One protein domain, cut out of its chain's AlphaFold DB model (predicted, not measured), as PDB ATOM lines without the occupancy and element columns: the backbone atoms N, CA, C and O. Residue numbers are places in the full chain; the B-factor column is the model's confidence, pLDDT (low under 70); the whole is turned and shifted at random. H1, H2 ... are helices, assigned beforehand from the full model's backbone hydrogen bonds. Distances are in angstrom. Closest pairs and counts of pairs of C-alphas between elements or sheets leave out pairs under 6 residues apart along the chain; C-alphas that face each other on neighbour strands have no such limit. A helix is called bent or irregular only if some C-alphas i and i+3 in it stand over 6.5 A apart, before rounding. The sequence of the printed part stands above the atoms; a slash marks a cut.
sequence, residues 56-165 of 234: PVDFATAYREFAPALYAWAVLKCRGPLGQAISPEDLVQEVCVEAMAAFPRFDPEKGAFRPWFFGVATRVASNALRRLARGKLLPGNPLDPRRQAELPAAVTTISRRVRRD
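This is residues 56 to 165 of the 234 residues of the protein "Sigma-70 family RNA polymerase sigma factor" of Planctomycetes bacterium (UniProt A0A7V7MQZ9). Three long helices, H1, H3 and H4, cross one another at steep angles, with H3 in the core between H1 and the small helix H5. The shorter H6 packs on H1, away from H4, the four-residue H2 packs on residues 125 to 132 of H4, and H5 packs on H3. The printed part has 110 residues with six named helices, H1 to H6 in order, and no named strand; the class is all helix. It is compact, with a radius of gyration of the C-alphas of 13.6 A and spans of 40 by 30 by 26 A.

H1 is residues 59 to 77, 23.3 A long, beginning at C-alpha 59 at (47.854, 4.171, 35.499). It has a kink of 62 degrees near residue 66 and is irregular, with C-alphas 65 and 68 7.4 A apart. H2 is residues 81 to 84. H3, residues 88 to 105, is 26.0 A long and irregular, with C-alphas 101 and 104 7.1 A apart. H4, residues 113 to 133, is the longest at 30.3 A and ends at C-alpha 133 at (27.254, -10.055, 15.960). H5 is residues 145 to 149. H6, residues 153 to 162, is 14.2 A long and ends at C-alpha 162 at (34.123, 0.585, 43.212).

H1, H3 and H6 form an up and down bundle, each running against the one before it. H1 and H3 touch at a steep tilt of 39 degrees, opposite ways, closest at the C-alphas of Ala 74 and Pro 88, 4.8 A. H1 and H6 touch at a steep tilt of 44 degrees, the same way, closest at the C-alphas of Ala 60 and Val 155, 5.5 A. H3 and H6 are close but not clearly touching, with the C-alphas of Cys 96 and Val 155 closest at 7.8 A. Residues 91 to 99 of H3 touch residues 117 to 125 of H4 at a steep tilt of 55 degrees, opposite ways, closest at the C-alphas of Val 95 and Ala 121, 5.3 A. H1 and H4 touch, closest at the C-alphas of Phe 66 and Arg 114, 7.3 A. H2 touches H4, closest at the C-alphas of Leu 82 and Leu 129, 6.1 A. H5 touches residues 93 to 97 of H3, closest at the C-alphas of Val 97 and Gln 148, 6.3 A. H4 and H6 are apart. Every O i to N i+4 pair is within hydrogen-bond range in H4, H5 and H6, against 11 of 15 in H1 and 12 of 14 in H3; H2 is too short for such a pair.

The C-alphas farthest apart, those of Pro 56 and Gly 135, are 40.6 A apart. The printed part has no cut. The link from H4 to H5, with 11 residues between them, is long. The mean pLDDT of the printed part is 86.8, and residues 56 to 57, 139 to 143 and 145 are under 70.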
ATOM      1  N   PRO A  56      56.187  10.263  35.608       51.94
ATOM      2  CA  PRO A  56      55.314   9.125  35.340       51.94
ATOM      3  C   PRO A  56      54.066   9.159  36.235       51.94
ATOM      4  O   PRO A  56      54.096   8.736  37.389       51.94
ATOM      5  N   VAL A  57      52.931   9.606  35.692       63.28
ATOM      6  CA  VAL A  57      51.621   9.291  36.283       63.28
ATOM      7  C   VAL A  57      51.421   7.779  36.171       63.28
ATOM      8  O   VAL A  57      51.406   7.247  35.065       63.28
ATOM      9  N   ASP A  58      51.279   7.068  37.291       85.62
ATOM     10  CA  ASP A  58      50.933   5.644  37.250       85.62
ATOM     11  C   ASP A  58      49.456   5.463  36.867       85.62
ATOM     12  O   ASP A  58      48.568   6.167  37.366       85.62
ATOM     13  N   PHE A  59      49.188   4.482  36.005       89.62
ATOM     14  CA  PHE A  59      47.854   4.171  35.499       89.62
ATOM     15  C   PHE A  59      46.857   3.952  36.635       89.62
ATOM     16  O   PHE A  59      45.723   4.412  36.548       89.62
ATOM     17  N   ALA A  60      47.260   3.271  37.715       91.75
ATOM     18  CA  ALA A  60      46.360   2.976  38.826       91.75
ATOM     19  C   ALA A  60      45.859   4.249  39.530       91.75
ATOM     20  O   ALA A  60      44.716   4.284  39.993       91.75
ATOM     21  N   THR A  61      46.681   5.299  39.594       90.38
ATOM     22  CA  THR A  61      46.300   6.587  40.187       90.38
ATOM     23  C   THR A  61      45.275   7.299  39.313       90.38
ATOM     24  O   THR A  61      44.215   7.661  39.816       90.38
ATOM     25  N   ALA A  62      45.534   7.408  38.006       89.62
ATOM     26  CA  ALA A  62      44.587   8.009  37.064       89.62
ATOM     27  C   ALA A  62      43.283   7.194  36.953       89.62
ATOM     28  O   ALA A  62      42.187   7.744  36.966       89.62
ATOM     29  N   TYR A  63      43.380   5.862  36.912       92.81
ATOM     30  CA  TYR A  63      42.223   4.971  36.840       92.81
ATOM     31  C   TYR A  63      41.286   5.127  38.040       92.81
ATOM     32  O   TYR A  63      40.071   5.098  37.864       92.81
ATOM     33  N   ARG A  64      41.824   5.317  39.252       92.81
ATOM     34  CA  ARG A  64      41.019   5.458  40.476       92.81
ATOM     35  C   ARG A  64      39.955   6.543  40.363       92.81
ATOM     36  O   ARG A  64      38.845   6.326  40.839       92.81
ATOM     37  N   GLU A  65      40.298   7.667  39.746       89.12
ATOM     38  CA  GLU A  65      39.394   8.801  39.554       89.12
ATOM     39  C   GLU A  65      38.211   8.434  38.648       89.12
ATOM     40  O   GLU A  65      37.063   8.740  38.954       89.12
ATOM     41  N   PHE A  66      38.469   7.701  37.562       91.12
ATOM     42  CA  PHE A  66      37.456   7.403  36.544       91.12
ATOM     43  C   PHE A  66      36.779   6.041  36.706       91.12
ATOM     44  O   PHE A  66      35.824   5.747  35.987       91.12
ATOM     45  N   ALA A  67      37.233   5.202  37.638       94.06
ATOM     46  CA  ALA A  67      36.705   3.856  37.831       94.06
ATOM     47  C   ALA A  67      35.194   3.820  38.163       94.06
ATOM     48  O   ALA A  67      34.498   3.001  37.556       94.06
ATOM     49  N   PRO A  68      34.637   4.705  39.022       93.62
ATOM     50  CA  PRO A  68      33.186   4.773  39.232       93.62
ATOM     51  C   PRO A  68      32.410   5.111  37.952       93.62
ATOM     52  O   PRO A  68      31.440   4.435  37.606       93.62
ATOM     53  N   ALA A  69      32.882   6.111  37.202       93.56
ATOM     54  CA  ALA A  69      32.273   6.532  35.945       93.56
ATOM     55  C   ALA A  69      32.336   5.423  34.881       93.56
ATOM     56  O   ALA A  69      31.364   5.200  34.157       93.56
ATOM     57  N   LEU A  70      33.453   4.689  34.807       95.94
ATOM     58  CA  LEU A  70      33.595   3.543  33.911       95.94
ATOM     59  C   LEU A  70      32.633   2.410  34.283       95.94
ATOM     60  O   LEU A  70      32.045   1.800  33.392       95.94
ATOM     61  N   TYR A  71      32.445   2.129  35.573       96.12
ATOM     62  CA  TYR A  71      31.500   1.102  36.009       96.12
ATOM     63  C   TYR A  71      30.055   1.476  35.650       96.12
ATOM     64  O   TYR A  71      29.347   0.676  35.039       96.12
ATOM     65  N   ALA A  72      29.639   2.720  35.917       94.94
ATOM     66  CA  ALA A  72      28.329   3.223  35.497       94.94
ATOM     67  C   ALA A  72      28.145   3.154  33.969       94.94
ATOM     68  O   ALA A  72      27.105   2.710  33.475       94.94
ATOM     69  N   TRP A  73      29.178   3.532  33.208       95.75
ATOM     70  CA  TRP A  73      29.208   3.393  31.752       95.75
ATOM     71  C   TRP A  73      29.028   1.937  31.311       95.75
ATOM     72  O   TRP A  73      28.210   1.666  30.431       95.75
ATOM     73  N   ALA A  74      29.730   0.993  31.942       96.62
ATOM     74  CA  ALA A  74      29.648  -0.425  31.609       96.62
ATOM     75  C   ALA A  74      28.243  -0.982  31.875       96.62
ATOM     76  O   ALA A  74      27.685  -1.664  31.015       96.62
ATOM     77  N   VAL A  75      27.622  -0.613  33.000       95.81
ATOM     78  CA  VAL A  75      26.234  -0.989  33.304       95.81
ATOM     79  C   VAL A  75      25.277  -0.475  32.231       95.81
ATOM     80  O   VAL A  75      24.448  -1.238  31.735       95.81
ATOM     81  N   LEU A  76      25.401   0.790  31.817       95.19
ATOM     82  CA  LEU A  76      24.554   1.354  30.761       95.19
ATOM     83  C   LEU A  76      24.771   0.654  29.412       95.19
ATOM     84  O   LEU A  76      23.797   0.348  28.720       95.19
ATOM     85  N   LYS A  77      26.021   0.353  29.037       93.94
ATOM     86  CA  LYS A  77      26.341  -0.382  27.798       93.94
ATOM     87  C   LYS A  77      25.782  -1.805  27.812       93.94
ATOM     88  O   LYS A  77      25.303  -2.278  26.778       93.94
ATOM     89  N   CYS A  78      25.781  -2.463  28.968       94.25
ATOM     90  CA  CYS A  78      25.245  -3.810  29.139       94.25
ATOM     91  C   CYS A  78      23.709  -3.867  29.244       94.25
ATOM     92  O   CYS A  78      23.154  -4.952  29.313       94.25
ATOM     93  N   ARG A  79      22.977  -2.749  29.155       92.38
ATOM     94  CA  ARG A  79      21.506  -2.798  28.986       92.38
ATOM     95  C   ARG A  79      21.071  -3.285  27.608       92.38
ATOM     96  O   ARG A  79      19.930  -3.695  27.423       92.38
ATOM     97  N   GLY A  80      21.956  -3.152  26.623       87.19
ATOM     98  CA  GLY A  80      21.707  -3.573  25.251       87.19
ATOM     99  C   GLY A  80      22.112  -5.029  24.988       87.19
ATOM    100  O   GLY A  80      22.346  -5.798  25.918       87.19
ATOM    101  N   PRO A  81      22.285  -5.401  23.706       86.25
ATOM    102  CA  PRO A  81      22.702  -6.748  23.309       86.25
ATOM    103  C   PRO A  81      23.998  -7.217  23.975       86.25
ATOM    104  O   PRO A  81      24.180  -8.406  24.205       86.25
ATOM    105  N   LEU A  82      24.891  -6.279  24.311       88.81
ATOM    106  CA  LEU A  82      26.166  -6.587  24.945       88.81
ATOM    107  C   LEU A  82      25.984  -7.324  26.283       88.81
ATOM    108  O   LEU A  82      26.681  -8.307  26.519       88.81
ATOM    109  N   GLY A  83      25.004  -6.931  27.104       90.44
ATOM    110  CA  GLY A  83      24.771  -7.553  28.413       90.44
ATOM    111  C   GLY A  83      24.246  -8.982  28.364       90.44
ATOM    112  O   GLY A  83      24.260  -9.666  29.379       90.44
ATOM    113  N   GLN A  84      23.819  -9.462  27.193       87.00
ATOM    114  CA  GLN A  84      23.478 -10.875  27.015       87.00
ATOM    115  C   GLN A  84      24.729 -11.761  27.000       87.00
ATOM    116  O   GLN A  84      24.626 -12.964  27.216       87.00
ATOM    117  N   ALA A  85      25.899 -11.182  26.718       87.25
ATOM    118  CA  ALA A  85      27.130 -11.927  26.498       87.25
ATOM    119  C   ALA A  85      28.249 -11.590  27.493       87.25
ATOM    120  O   ALA A  85      29.094 -12.443  27.749       87.25
ATOM    121  N   ILE A  86      28.268 -10.374  28.051       90.19
ATOM    122  CA  ILE A  86      29.311  -9.916  28.978       90.19
ATOM    123  C   ILE A  86      28.708  -9.127  30.146       90.19
ATOM    124  O   ILE A  86      27.823  -8.290  29.951       90.19
ATOM    125  N   SER A  87      29.196  -9.383  31.362       92.75
ATOM    126  CA  SER A  87      28.810  -8.606  32.542       92.75
ATOM    127  C   SER A  87      29.445  -7.204  32.520       92.75
ATOM    128  O   SER A  87      30.473  -7.002  31.861       92.75
ATOM    129  N   PRO A  88      28.874  -6.211  33.226       94.06
ATOM    130  CA  PRO A  88      29.534  -4.921  33.420       94.06
ATOM    131  C   PRO A  88      30.948  -5.065  33.997       94.06
ATOM    132  O   PRO A  88      31.865  -4.383  33.549       94.06
ATOM    133  N   GLU A  89      31.149  -5.978  34.946       92.69
ATOM    134  CA  GLU A  89      32.437  -6.242  35.586       92.69
ATOM    135  C   GLU A  89      33.476  -6.772  34.601       92.69
ATOM    136  O   GLU A  89      34.612  -6.295  34.595       92.69
ATOM    137  N   ASP A  90      33.092  -7.722  33.752       91.44
ATOM    138  CA  ASP A  90      33.977  -8.273  32.726       91.44
ATOM    139  C   ASP A  90      34.312  -7.219  31.669       91.44
ATOM    140  O   ASP A  90      35.450  -7.145  31.201       91.44
ATOM    141  N   LEU A  91      33.346  -6.363  31.315       93.62
ATOM    142  CA  LEU A  91      33.585  -5.253  30.399       93.62
ATOM    143  C   LEU A  91      34.571  -4.243  30.999       93.62
ATOM    144  O   LEU A  91      35.507  -3.840  30.312       93.62
ATOM    145  N   VAL A  92      34.413  -3.864  32.272       95.19
ATOM    146  CA  VAL A  92      35.374  -2.998  32.980       95.19
ATOM    147  C   VAL A  92      36.765  -3.623  32.991       95.19
ATOM    148  O   VAL A  92      37.743  -2.938  32.699       95.19
ATOM    149  N   GLN A  93      36.870  -4.919  33.297       92.50
ATOM    150  CA  GLN A  93      38.156  -5.614  33.298       92.50
ATOM    151  C   GLN A  93      38.818  -5.596  31.920       92.50
ATOM    152  O   GLN A  93      39.998  -5.265  31.829       92.50
ATOM    153  N   GLU A  94      38.071  -5.880  30.853       91.88
ATOM    154  CA  GLU A  94      38.601  -5.819  29.488       91.88
ATOM    155  C   GLU A  94      39.087  -4.407  29.132       91.88
ATOM    156  O   GLU A  94      40.162  -4.242  28.552       91.88
ATOM    157  N   VAL A  95      38.328  -3.372  29.511       94.94
ATOM    158  CA  VAL A  95      38.752  -1.980  29.322       94.94
ATOM    159  C   VAL A  95      40.055  -1.708  30.062       94.94
ATOM    160  O   VAL A  95      40.956  -1.120  29.473       94.94
ATOM    161  N   CYS A  96      40.201  -2.169  31.305       94.69
ATOM    162  CA  CYS A  96      41.438  -2.009  32.067       94.69
ATOM    163  C   CYS A  96      42.624  -2.723  31.412       94.69
ATOM    164  O   CYS A  96      43.688  -2.119  31.306       94.69
ATOM    165  N   VAL A  97      42.450  -3.963  30.942       91.88
ATOM    166  CA  VAL A  97      43.496  -4.724  30.230       91.88
ATOM    167  C   VAL A  97      43.975  -3.949  29.005       91.88
ATOM    168  O   VAL A  97      45.172  -3.744  28.799       91.88
ATOM    169  N   GLU A  98      43.033  -3.483  28.193       90.06
ATOM    170  CA  GLU A  98      43.325  -2.775  26.953       90.06
ATOM    171  C   GLU A  98      43.898  -1.374  27.192       90.06
ATOM    172  O   GLU A  98      44.813  -0.954  26.481       90.06
ATOM    173  N   ALA A  99      43.395  -0.657  28.195       93.06
ATOM    174  CA  ALA A  99      43.889   0.660  28.570       93.06
ATOM    175  C   ALA A  99      45.299   0.569  29.148       93.06
ATOM    176  O   ALA A  99      46.161   1.334  28.736       93.06
ATOM    177  N   MET A 100      45.574  -0.406  30.014       90.38
ATOM    178  CA  MET A 100      46.916  -0.644  30.536       90.38
ATOM    179  C   MET A 100      47.921  -0.998  29.447       90.38
ATOM    180  O   MET A 100      49.023  -0.459  29.435       90.38
ATOM    181  N   ALA A 101      47.547  -1.869  28.508       86.94
ATOM    182  CA  ALA A 101      48.413  -2.208  27.381       86.94
ATOM    183  C   ALA A 101      48.698  -0.990  26.480       86.94
ATOM    184  O   ALA A 101      49.756  -0.906  25.854       86.94
ATOM    185  N   ALA A 102      47.760  -0.041  26.404       88.56
ATOM    186  CA  ALA A 102      47.908   1.197  25.645       88.56
ATOM    187  C   ALA A 102      48.599   2.329  26.429       88.56
ATOM    188  O   ALA A 102      49.180   3.217  25.807       88.56
ATOM    189  N   PHE A 103      48.558   2.302  27.763       89.75
ATOM    190  CA  PHE A 103      49.002   3.388  28.637       89.75
ATOM    191  C   PHE A 103      50.468   3.812  28.456       89.75
ATOM    192  O   PHE A 103      50.712   5.013  28.471       89.75
ATOM    193  N   PRO A 104      51.438   2.921  28.164       87.62
ATOM    194  CA  PRO A 104      52.809   3.343  27.855       87.62
ATOM    195  C   PRO A 104      52.932   4.307  26.662       87.62
ATOM    196  O   PRO A 104      53.989   4.895  26.458       87.62
ATOM    197  N   ARG A 105      51.879   4.435  25.839       85.44
ATOM    198  CA  ARG A 105      51.798   5.368  24.705       85.44
ATOM    199  C   ARG A 105      50.912   6.587  24.983       85.44
ATOM    200  O   ARG A 105      50.758   7.411  24.086       85.44
ATOM    201  N   PHE A 106      50.286   6.676  26.157       82.25
ATOM    202  CA  PHE A 106      49.511   7.847  26.554       82.25
ATOM    203  C   PHE A 106      50.454   9.025  26.815       82.25
ATOM    204  O   PHE A 106      51.482   8.871  27.473       82.25
ATOM    205  N   ASP A 107      50.091  10.191  26.288       78.62
ATOM    206  CA  ASP A 107      50.848  11.431  26.425       78.62
ATOM    207  C   ASP A 107      49.915  12.529  26.971       78.62
ATOM    208  O   ASP A 107      49.011  12.961  26.245       78.62
ATOM    209  N   PRO A 108      50.095  12.972  28.229       78.50
ATOM    210  CA  PRO A 108      49.229  13.974  28.849       78.50
ATOM    211  C   PRO A 108      49.316  15.351  28.175       78.50
ATOM    212  O   PRO A 108      48.364  16.123  28.267       78.50
ATOM    213  N   GLU A 109      50.394  15.652  27.441       79.75
ATOM    214  CA  GLU A 109      50.537  16.919  26.703       79.75
ATOM    215  C   GLU A 109      49.613  16.988  25.476       79.75
ATOM    216  O   GLU A 109      49.369  18.054  24.915       79.75
ATOM    217  N   LYS A 110      49.088  15.839  25.033       75.12
ATOM    218  CA  LYS A 110      48.272  15.721  23.813       75.12
ATOM    219  C   LYS A 110      46.789  15.593  24.080       75.12
ATOM    220  O   LYS A 110      45.989  15.596  23.146       75.12
ATOM    221  N   GLY A 111      46.419  15.480  25.346       78.38
ATOM    222  CA  GLY A 111      45.036  15.400  25.756       78.38
ATOM    223  C   GLY A 111      44.896  14.895  27.177       78.38
ATOM    224  O   GLY A 111      45.760  14.216  27.726       78.38
ATOM    225  N   ALA A 112      43.746  15.204  27.764       84.31
ATOM    226  CA  ALA A 112      43.401  14.708  29.082       84.31
ATOM    227  C   ALA A 112      43.240  13.175  29.077       84.31
ATOM    228  O   ALA A 112      42.775  12.572  28.103       84.31
ATOM    229  N   PHE A 113      43.556  12.548  30.211       86.62
ATOM    230  CA  PHE A 113      43.430  11.100  30.402       86.62
ATOM    231  C   PHE A 113      42.004  10.602  30.148       86.62
ATOM    232  O   PHE A 113      41.806   9.555  29.539       86.62
ATOM    233  N   ARG A 114      40.992  11.362  30.578       87.12
ATOM    234  CA  ARG A 114      39.591  10.941  30.514       87.12
ATOM    235  C   ARG A 114      39.086  10.699  29.077       87.12
ATOM    236  O   ARG A 114      38.610   9.590  28.832       87.12
ATOM    237  N   PRO A 115      39.175  11.649  28.119       86.25
ATOM    238  CA  PRO A 115      38.835  11.386  26.718       86.25
ATOM    239  C   PRO A 115      39.580  10.188  26.121       86.25
ATOM    240  O   PRO A 115      38.968   9.353  25.458       86.25
ATOM    241  N   TRP A 116      40.881  10.052  26.403       91.31
ATOM    242  CA  TRP A 116      41.670   8.898  25.962       91.31
ATOM    243  C   TRP A 116      41.117   7.580  26.527       91.31
ATOM    244  O   TRP A 116      40.889   6.623  25.785       91.31
ATOM    245  N   PHE A 117      40.837   7.548  27.830       92.75
ATOM    246  CA  PHE A 117      40.371   6.365  28.544       92.75
ATOM    247  C   PHE A 117      38.989   5.906  28.069       92.75
ATOM    248  O   PHE A 117      38.796   4.729  27.761       92.75
ATOM    249  N   PHE A 118      38.039   6.833  27.923       90.06
ATOM    250  CA  PHE A 118      36.716   6.515  27.375       90.06
ATOM    251  C   PHE A 118      36.762   6.195  25.872       90.06
ATOM    252  O   PHE A 118      35.976   5.368  25.405       90.06
ATOM    253  N   GLY A 119      37.734   6.732  25.129       89.75
ATOM    254  CA  GLY A 119      38.035   6.296  23.764       89.75
ATOM    255  C   GLY A 119      38.433   4.816  23.699       89.75
ATOM    256  O   GLY A 119      37.881   4.046  22.904       89.75
ATOM    257  N   VAL A 120      39.332   4.379  24.591       91.19
ATOM    258  CA  VAL A 120      39.675   2.955  24.753       91.19
ATOM    259  C   VAL A 120      38.439   2.142  25.136       91.19
ATOM    260  O   VAL A 120      38.169   1.124  24.493       91.19
ATOM    261  N   ALA A 121      37.658   2.603  26.117       94.75
ATOM    262  CA  ALA A 121      36.467   1.904  26.592       94.75
ATOM    263  C   ALA A 121      35.465   1.633  25.460       94.75
ATOM    264  O   ALA A 121      35.047   0.495  25.223       94.75
ATOM    265  N   THR A 122      35.137   2.652  24.670       89.81
ATOM    266  CA  THR A 122      34.197   2.504  23.557       89.81
ATOM    267  C   THR A 122      34.749   1.664  22.414       89.81
ATOM    268  O   THR A 122      33.984   0.906  21.804       89.81
ATOM    269  N   ARG A 123      36.059   1.714  22.133       91.88
ATOM    270  CA  ARG A 123      36.693   0.774  21.193       91.88
ATOM    271  C   ARG A 123      36.493  -0.669  21.659       91.88
ATOM    272  O   ARG A 123      36.114  -1.516  20.846       91.88
ATOM    273  N   VAL A 124      36.706  -0.945  22.947       92.56
ATOM    274  CA  VAL A 124      36.512  -2.273  23.548       92.56
ATOM    275  C   VAL A 124      35.056  -2.728  23.433       92.56
ATOM    276  O   VAL A 124      34.800  -3.788  22.860       92.56
ATOM    277  N   ALA A 125      34.090  -1.908  23.858       91.19
ATOM    278  CA  ALA A 125      32.668  -2.240  23.726       91.19
ATOM    279  C   ALA A 125      32.254  -2.460  22.259       91.19
ATOM    280  O   ALA A 125      31.528  -3.404  21.942       91.19
ATOM    281  N   SER A 126      32.763  -1.643  21.334       88.06
ATOM    282  CA  SER A 126      32.511  -1.795  19.895       88.06
ATOM    283  C   SER A 126      33.107  -3.088  19.334       88.06
ATOM    284  O   SER A 126      32.503  -3.736  18.478       88.06
ATOM    285  N   ASN A 127      34.286  -3.497  19.803       86.69
ATOM    286  CA  ASN A 127      34.890  -4.782  19.454       86.69
ATOM    287  C   ASN A 127      34.066  -5.955  19.987       86.69
ATOM    288  O   ASN A 127      33.813  -6.900  19.236       86.69
ATOM    289  N   ALA A 128      33.613  -5.879  21.238       87.75
ATOM    290  CA  ALA A 128      32.781  -6.901  21.860       87.75
ATOM    291  C   ALA A 128      31.440  -7.062  21.122       87.75
ATOM    292  O   ALA A 128      31.096  -8.172  20.721       87.75
ATOM    293  N   LEU A 129      30.756  -5.959  20.795       87.06
ATOM    294  CA  LEU A 129      29.545  -5.970  19.963       87.06
ATOM    295  C   LEU A 129      29.789  -6.591  18.577       87.06
ATOM    296  O   LEU A 129      28.996  -7.408  18.112       87.06
ATOM    297  N   ARG A 130      30.911  -6.265  17.918       85.94
ATOM    298  CA  ARG A 130      31.289  -6.879  16.630       85.94
ATOM    299  C   ARG A 130      31.598  -8.371  16.750       85.94
ATOM    300  O   ARG A 130      31.423  -9.107  15.780       85.94
ATOM    301  N   ARG A 131      32.133  -8.839  17.880       84.69
ATOM    302  CA  ARG A 131      32.350 -10.274  18.145       84.69
ATOM    303  C   ARG A 131      31.015 -10.979  18.372       84.69
ATOM    304  O   ARG A 131      30.796 -12.013  17.750       84.69
ATOM    305  N   LEU A 132      30.122 -10.379  19.159       86.19
ATOM    306  CA  LEU A 132      28.768 -10.877  19.406       86.19
ATOM    307  C   LEU A 132      27.972 -11.037  18.105       86.19
ATOM    308  O   LEU A 132      27.481 -12.122  17.824       86.19
ATOM    309  N   ALA A 133      27.947 -10.008  17.251       84.81
ATOM    310  CA  ALA A 133      27.254 -10.055  15.960       84.81
ATOM    311  C   ALA A 133      27.784 -11.146  15.005       84.81
ATOM    312  O   ALA A 133      27.079 -11.575  14.101       84.81
ATOM    313  N   ARG A 134      29.028 -11.604  15.202       87.94
ATOM    314  CA  ARG A 134      29.652 -12.696  14.435       87.94
ATOM    315  C   ARG A 134      29.528 -14.064  15.122       87.94
ATOM    316  O   ARG A 134      30.183 -15.002  14.679       87.94
ATOM    317  N   GLY A 135      28.783 -14.168  16.225       84.00
ATOM    318  CA  GLY A 135      28.663 -15.393  17.028       84.00
ATOM    319  C   GLY A 135      29.948 -15.796  17.764       84.00
ATOM    320  O   GLY A 135      30.096 -16.943  18.165       84.00
ATOM    321  N   LYS A 136      30.909 -14.873  17.922       80.12
ATOM    322  CA  LYS A 136      32.235 -15.119  18.532       80.12
ATOM    323  C   LYS A 136      32.349 -14.625  19.978       80.12
ATOM    324  O   LYS A 136      33.457 -14.511  20.505       80.12
ATOM    325  N   LEU A 137      31.229 -14.250  20.585       77.62
ATOM    326  CA  LEU A 137      31.131 -13.901  21.995       77.62
ATOM    327  C   LEU A 137      29.920 -14.638  22.555       77.62
ATOM    328  O   LEU A 137      28.808 -14.420  22.080       77.62
ATOM    329  N   LEU A 138      30.169 -15.547  23.493       73.12
ATOM    330  CA  LEU A 138      29.149 -16.372  24.129       73.12
ATOM    331  C   LEU A 138      28.981 -15.936  25.589       73.12
ATOM    332  O   LEU A 138      29.967 -15.491  26.186       73.12
ATOM    333  N   PRO A 139      27.775 -16.082  26.165       69.19
ATOM    334  CA  PRO A 139      27.533 -15.772  27.569       69.19
ATOM    335  C   PRO A 139      28.503 -16.520  28.488       69.19
ATOM    336  O   PRO A 139      28.742 -17.714  28.306       69.19
ATOM    337  N   GLY A 140      29.060 -15.817  29.474       63.09
ATOM    338  CA  GLY A 140      29.956 -16.404  30.475       63.09
ATOM    339  C   GLY A 140      31.370 -16.715  29.977       63.09
ATOM    340  O   GLY A 140      32.133 -17.338  30.710       63.09
ATOM    341  N   ASN A 141      31.737 -16.290  28.763       63.69
ATOM    342  CA  ASN A 141      33.104 -16.403  28.270       63.69
ATOM    343  C   ASN A 141      33.804 -15.033  28.332       63.69
ATOM    344  O   ASN A 141      33.474 -14.155  27.524       63.69
ATOM    345  N   PRO A 142      34.770 -14.835  29.250       60.69
ATOM    346  CA  PRO A 142      35.587 -13.632  29.256       60.69
ATOM    347  C   PRO A 142      36.270 -13.464  27.895       60.69
ATOM    348  O   PRO A 142      36.640 -14.442  27.241       60.69
ATOM    349  N   LEU A 143      36.433 -12.220  27.446       65.06
ATOM    350  CA  LEU A 143      36.987 -11.932  26.120       65.06
ATOM    351  C   LEU A 143      38.399 -12.518  25.938       65.06
ATOM    352  O   LEU A 143      38.691 -12.955  24.814       65.06
ATOM    353  N   ASP A 144      39.194 -12.553  27.024       72.06
ATOM    354  CA  ASP A 144      40.453 -13.297  27.205       72.06
ATOM    355  C   ASP A 144      40.833 -13.446  28.710       72.06
ATOM    356  O   ASP A 144      41.385 -12.515  29.308       72.06
ATOM    357  N   PRO A 145      40.596 -14.611  29.348       68.88
ATOM    358  CA  PRO A 145      40.894 -14.819  30.772       68.88
ATOM    359  C   PRO A 145      42.380 -14.691  31.143       68.88
ATOM    360  O   PRO A 145      42.704 -14.373  32.287       68.88
ATOM    361  N   ARG A 146      43.305 -14.954  30.207       72.69
ATOM    362  CA  ARG A 146      44.749 -14.931  30.503       72.69
ATOM    363  C   ARG A 146      45.239 -13.504  30.686       72.69
ATOM    364  O   ARG A 146      45.932 -13.216  31.653       72.69
ATOM    365  N   ARG A 147      44.802 -12.601  29.809       71.31
ATOM    366  CA  ARG A 147      45.164 -11.180  29.885       71.31
ATOM    367  C   ARG A 147      44.540 -10.483  31.090       71.31
ATOM    368  O   ARG A 147      45.139  -9.572  31.649       71.31
ATOM    369  N   GLN A 148      43.371 -10.937  31.542       72.19
ATOM    370  CA  GLN A 148      42.762 -10.438  32.778       72.19
ATOM    371  C   GLN A 148      43.595 -10.783  34.024       72.19
ATOM    372  O   GLN A 148      43.680  -9.970  34.943       72.19
ATOM    373  N   ALA A 149      44.257 -11.946  34.041       75.50
ATOM    374  CA  ALA A 149      45.132 -12.357  35.142       75.50
ATOM    375  C   ALA A 149      46.437 -11.538  35.232       75.50
ATOM    376  O   ALA A 149      47.079 -11.529  36.280       75.50
ATOM    377  N   GLU A 150      46.813 -10.832  34.163       79.69
ATOM    378  CA  GLU A 150      48.017  -9.990  34.100       79.69
ATOM    379  C   GLU A 150      47.800  -8.584  34.692       79.69
ATOM    380  O   GLU A 150      48.753  -7.812  34.824       79.69
ATOM    381  N   LEU A 151      46.566  -8.226  35.078       84.94
ATOM    382  CA  LEU A 151      46.288  -6.925  35.688       84.94
ATOM    383  C   LEU A 151      46.964  -6.786  37.066       84.94
ATOM    384  O   LEU A 151      46.781  -7.641  37.938       84.94
ATOM    385  N   PRO A 152      47.655  -5.662  37.343       88.62
ATOM    386  CA  PRO A 152      48.224  -5.386  38.650       88.62
ATOM    387  C   PRO A 152      47.172  -5.397  39.758       88.62
ATOM    388  O   PRO A 152      46.049  -4.899  39.603       88.62
ATOM    389  N   ALA A 153      47.583  -5.861  40.939       90.12
ATOM    390  CA  ALA A 153      46.737  -5.911  42.128       90.12
ATOM    391  C   ALA A 153      46.133  -4.544  42.504       90.12
ATOM    392  O   ALA A 153      45.022  -4.488  43.035       90.12
ATOM    393  N   ALA A 154      46.826  -3.436  42.216       91.00
ATOM    394  CA  ALA A 154      46.321  -2.086  42.461       91.00
ATOM    395  C   ALA A 154      45.051  -1.787  41.643       91.00
ATOM    396  O   ALA A 154      44.046  -1.352  42.207       91.00
ATOM    397  N   VAL A 155      45.059  -2.102  40.342       92.31
ATOM    398  CA  VAL A 155      43.923  -1.888  39.428       92.31
ATOM    399  C   VAL A 155      42.743  -2.775  39.817       92.31
ATOM    400  O   VAL A 155      41.624  -2.288  39.978       92.31
ATOM    401  N   THR A 156      42.985  -4.066  40.070       91.31
ATOM    402  CA  THR A 156      41.914  -4.990  40.485       91.31
ATOM    403  C   THR A 156      41.340  -4.637  41.861       91.31
ATOM    404  O   THR A 156      40.152  -4.842  42.115       91.31
ATOM    405  N   THR A 157      42.151  -4.074  42.764       94.50
ATOM    406  CA  THR A 157      41.686  -3.561  44.063       94.50
ATOM    407  C   THR A 157      40.779  -2.348  43.897       94.50
ATOM    408  O   THR A 157      39.749  -2.289  44.567       94.50
ATOM    409  N   ILE A 158      41.115  -1.413  43.003       94.81
ATOM    410  CA  ILE A 158      40.260  -0.259  42.690       94.81
ATOM    411  C   ILE A 158      38.902  -0.742  42.167       94.81
ATOM    412  O   ILE A 158      37.881  -0.393  42.756       94.81
ATOM    413  N   SER A 159      38.876  -1.625  41.162       93.69
ATOM    414  CA  SER A 159      37.618  -2.158  40.611       93.69
ATOM    415  C   SER A 159      36.767  -2.871  41.669       93.69
ATOM    416  O   SER A 159      35.549  -2.705  41.716       93.69
ATOM    417  N   ARG A 160      37.394  -3.640  42.574       93.81
ATOM    418  CA  ARG A 160      36.681  -4.298  43.683       93.81
ATOM    419  C   ARG A 160      36.102  -3.314  44.695       93.81
ATOM    420  O   ARG A 160      35.047  -3.612  45.245       93.81
ATOM    421  N   ARG A 161      36.788  -2.200  44.973       94.25
ATOM    422  CA  ARG A 161      36.287  -1.147  45.873       94.25
ATOM    423  C   ARG A 161      35.096  -0.430  45.256       94.25
ATOM    424  O   ARG A 161      34.077  -0.332  45.915       94.25
ATOM    425  N   VAL A 162      35.205  -0.044  43.985       93.31
ATOM    426  CA  VAL A 162      34.123   0.585  43.212       93.31
ATOM    427  C   VAL A 162      32.857  -0.271  43.228       93.31
ATOM    428  O   VAL A 162      31.779   0.233  43.505       93.31
ATOM    429  N   ARG A 163      32.978  -1.589  43.031       89.44
ATOM    430  CA  ARG A 163      31.827  -2.510  43.080       89.44
ATOM    431  C   ARG A 163      31.155  -2.612  44.459       89.44
ATOM    432  O   ARG A 163      30.026  -3.068  44.545       89.44
ATOM    433  N   ARG A 164      31.866  -2.267  45.534       91.19
ATOM    434  CA  ARG A 164      31.372  -2.307  46.922       91.19
ATOM    435  C   ARG A 164      31.032  -0.914  47.457       91.19
ATOM    436  O   ARG A 164      30.893  -0.757  48.662       91.19
ATOM    437  N   ASP A 165      31.004   0.093  46.592       92.25
ATOM    438  CA  ASP A 165      30.670   1.456  46.975       92.25
ATOM    439  C   ASP A 165      29.144   1.623  46.988       92.25
ATOM    440  O   ASP A 165      28.503   1.647  45.935       92.25
TER     441      ASP A 165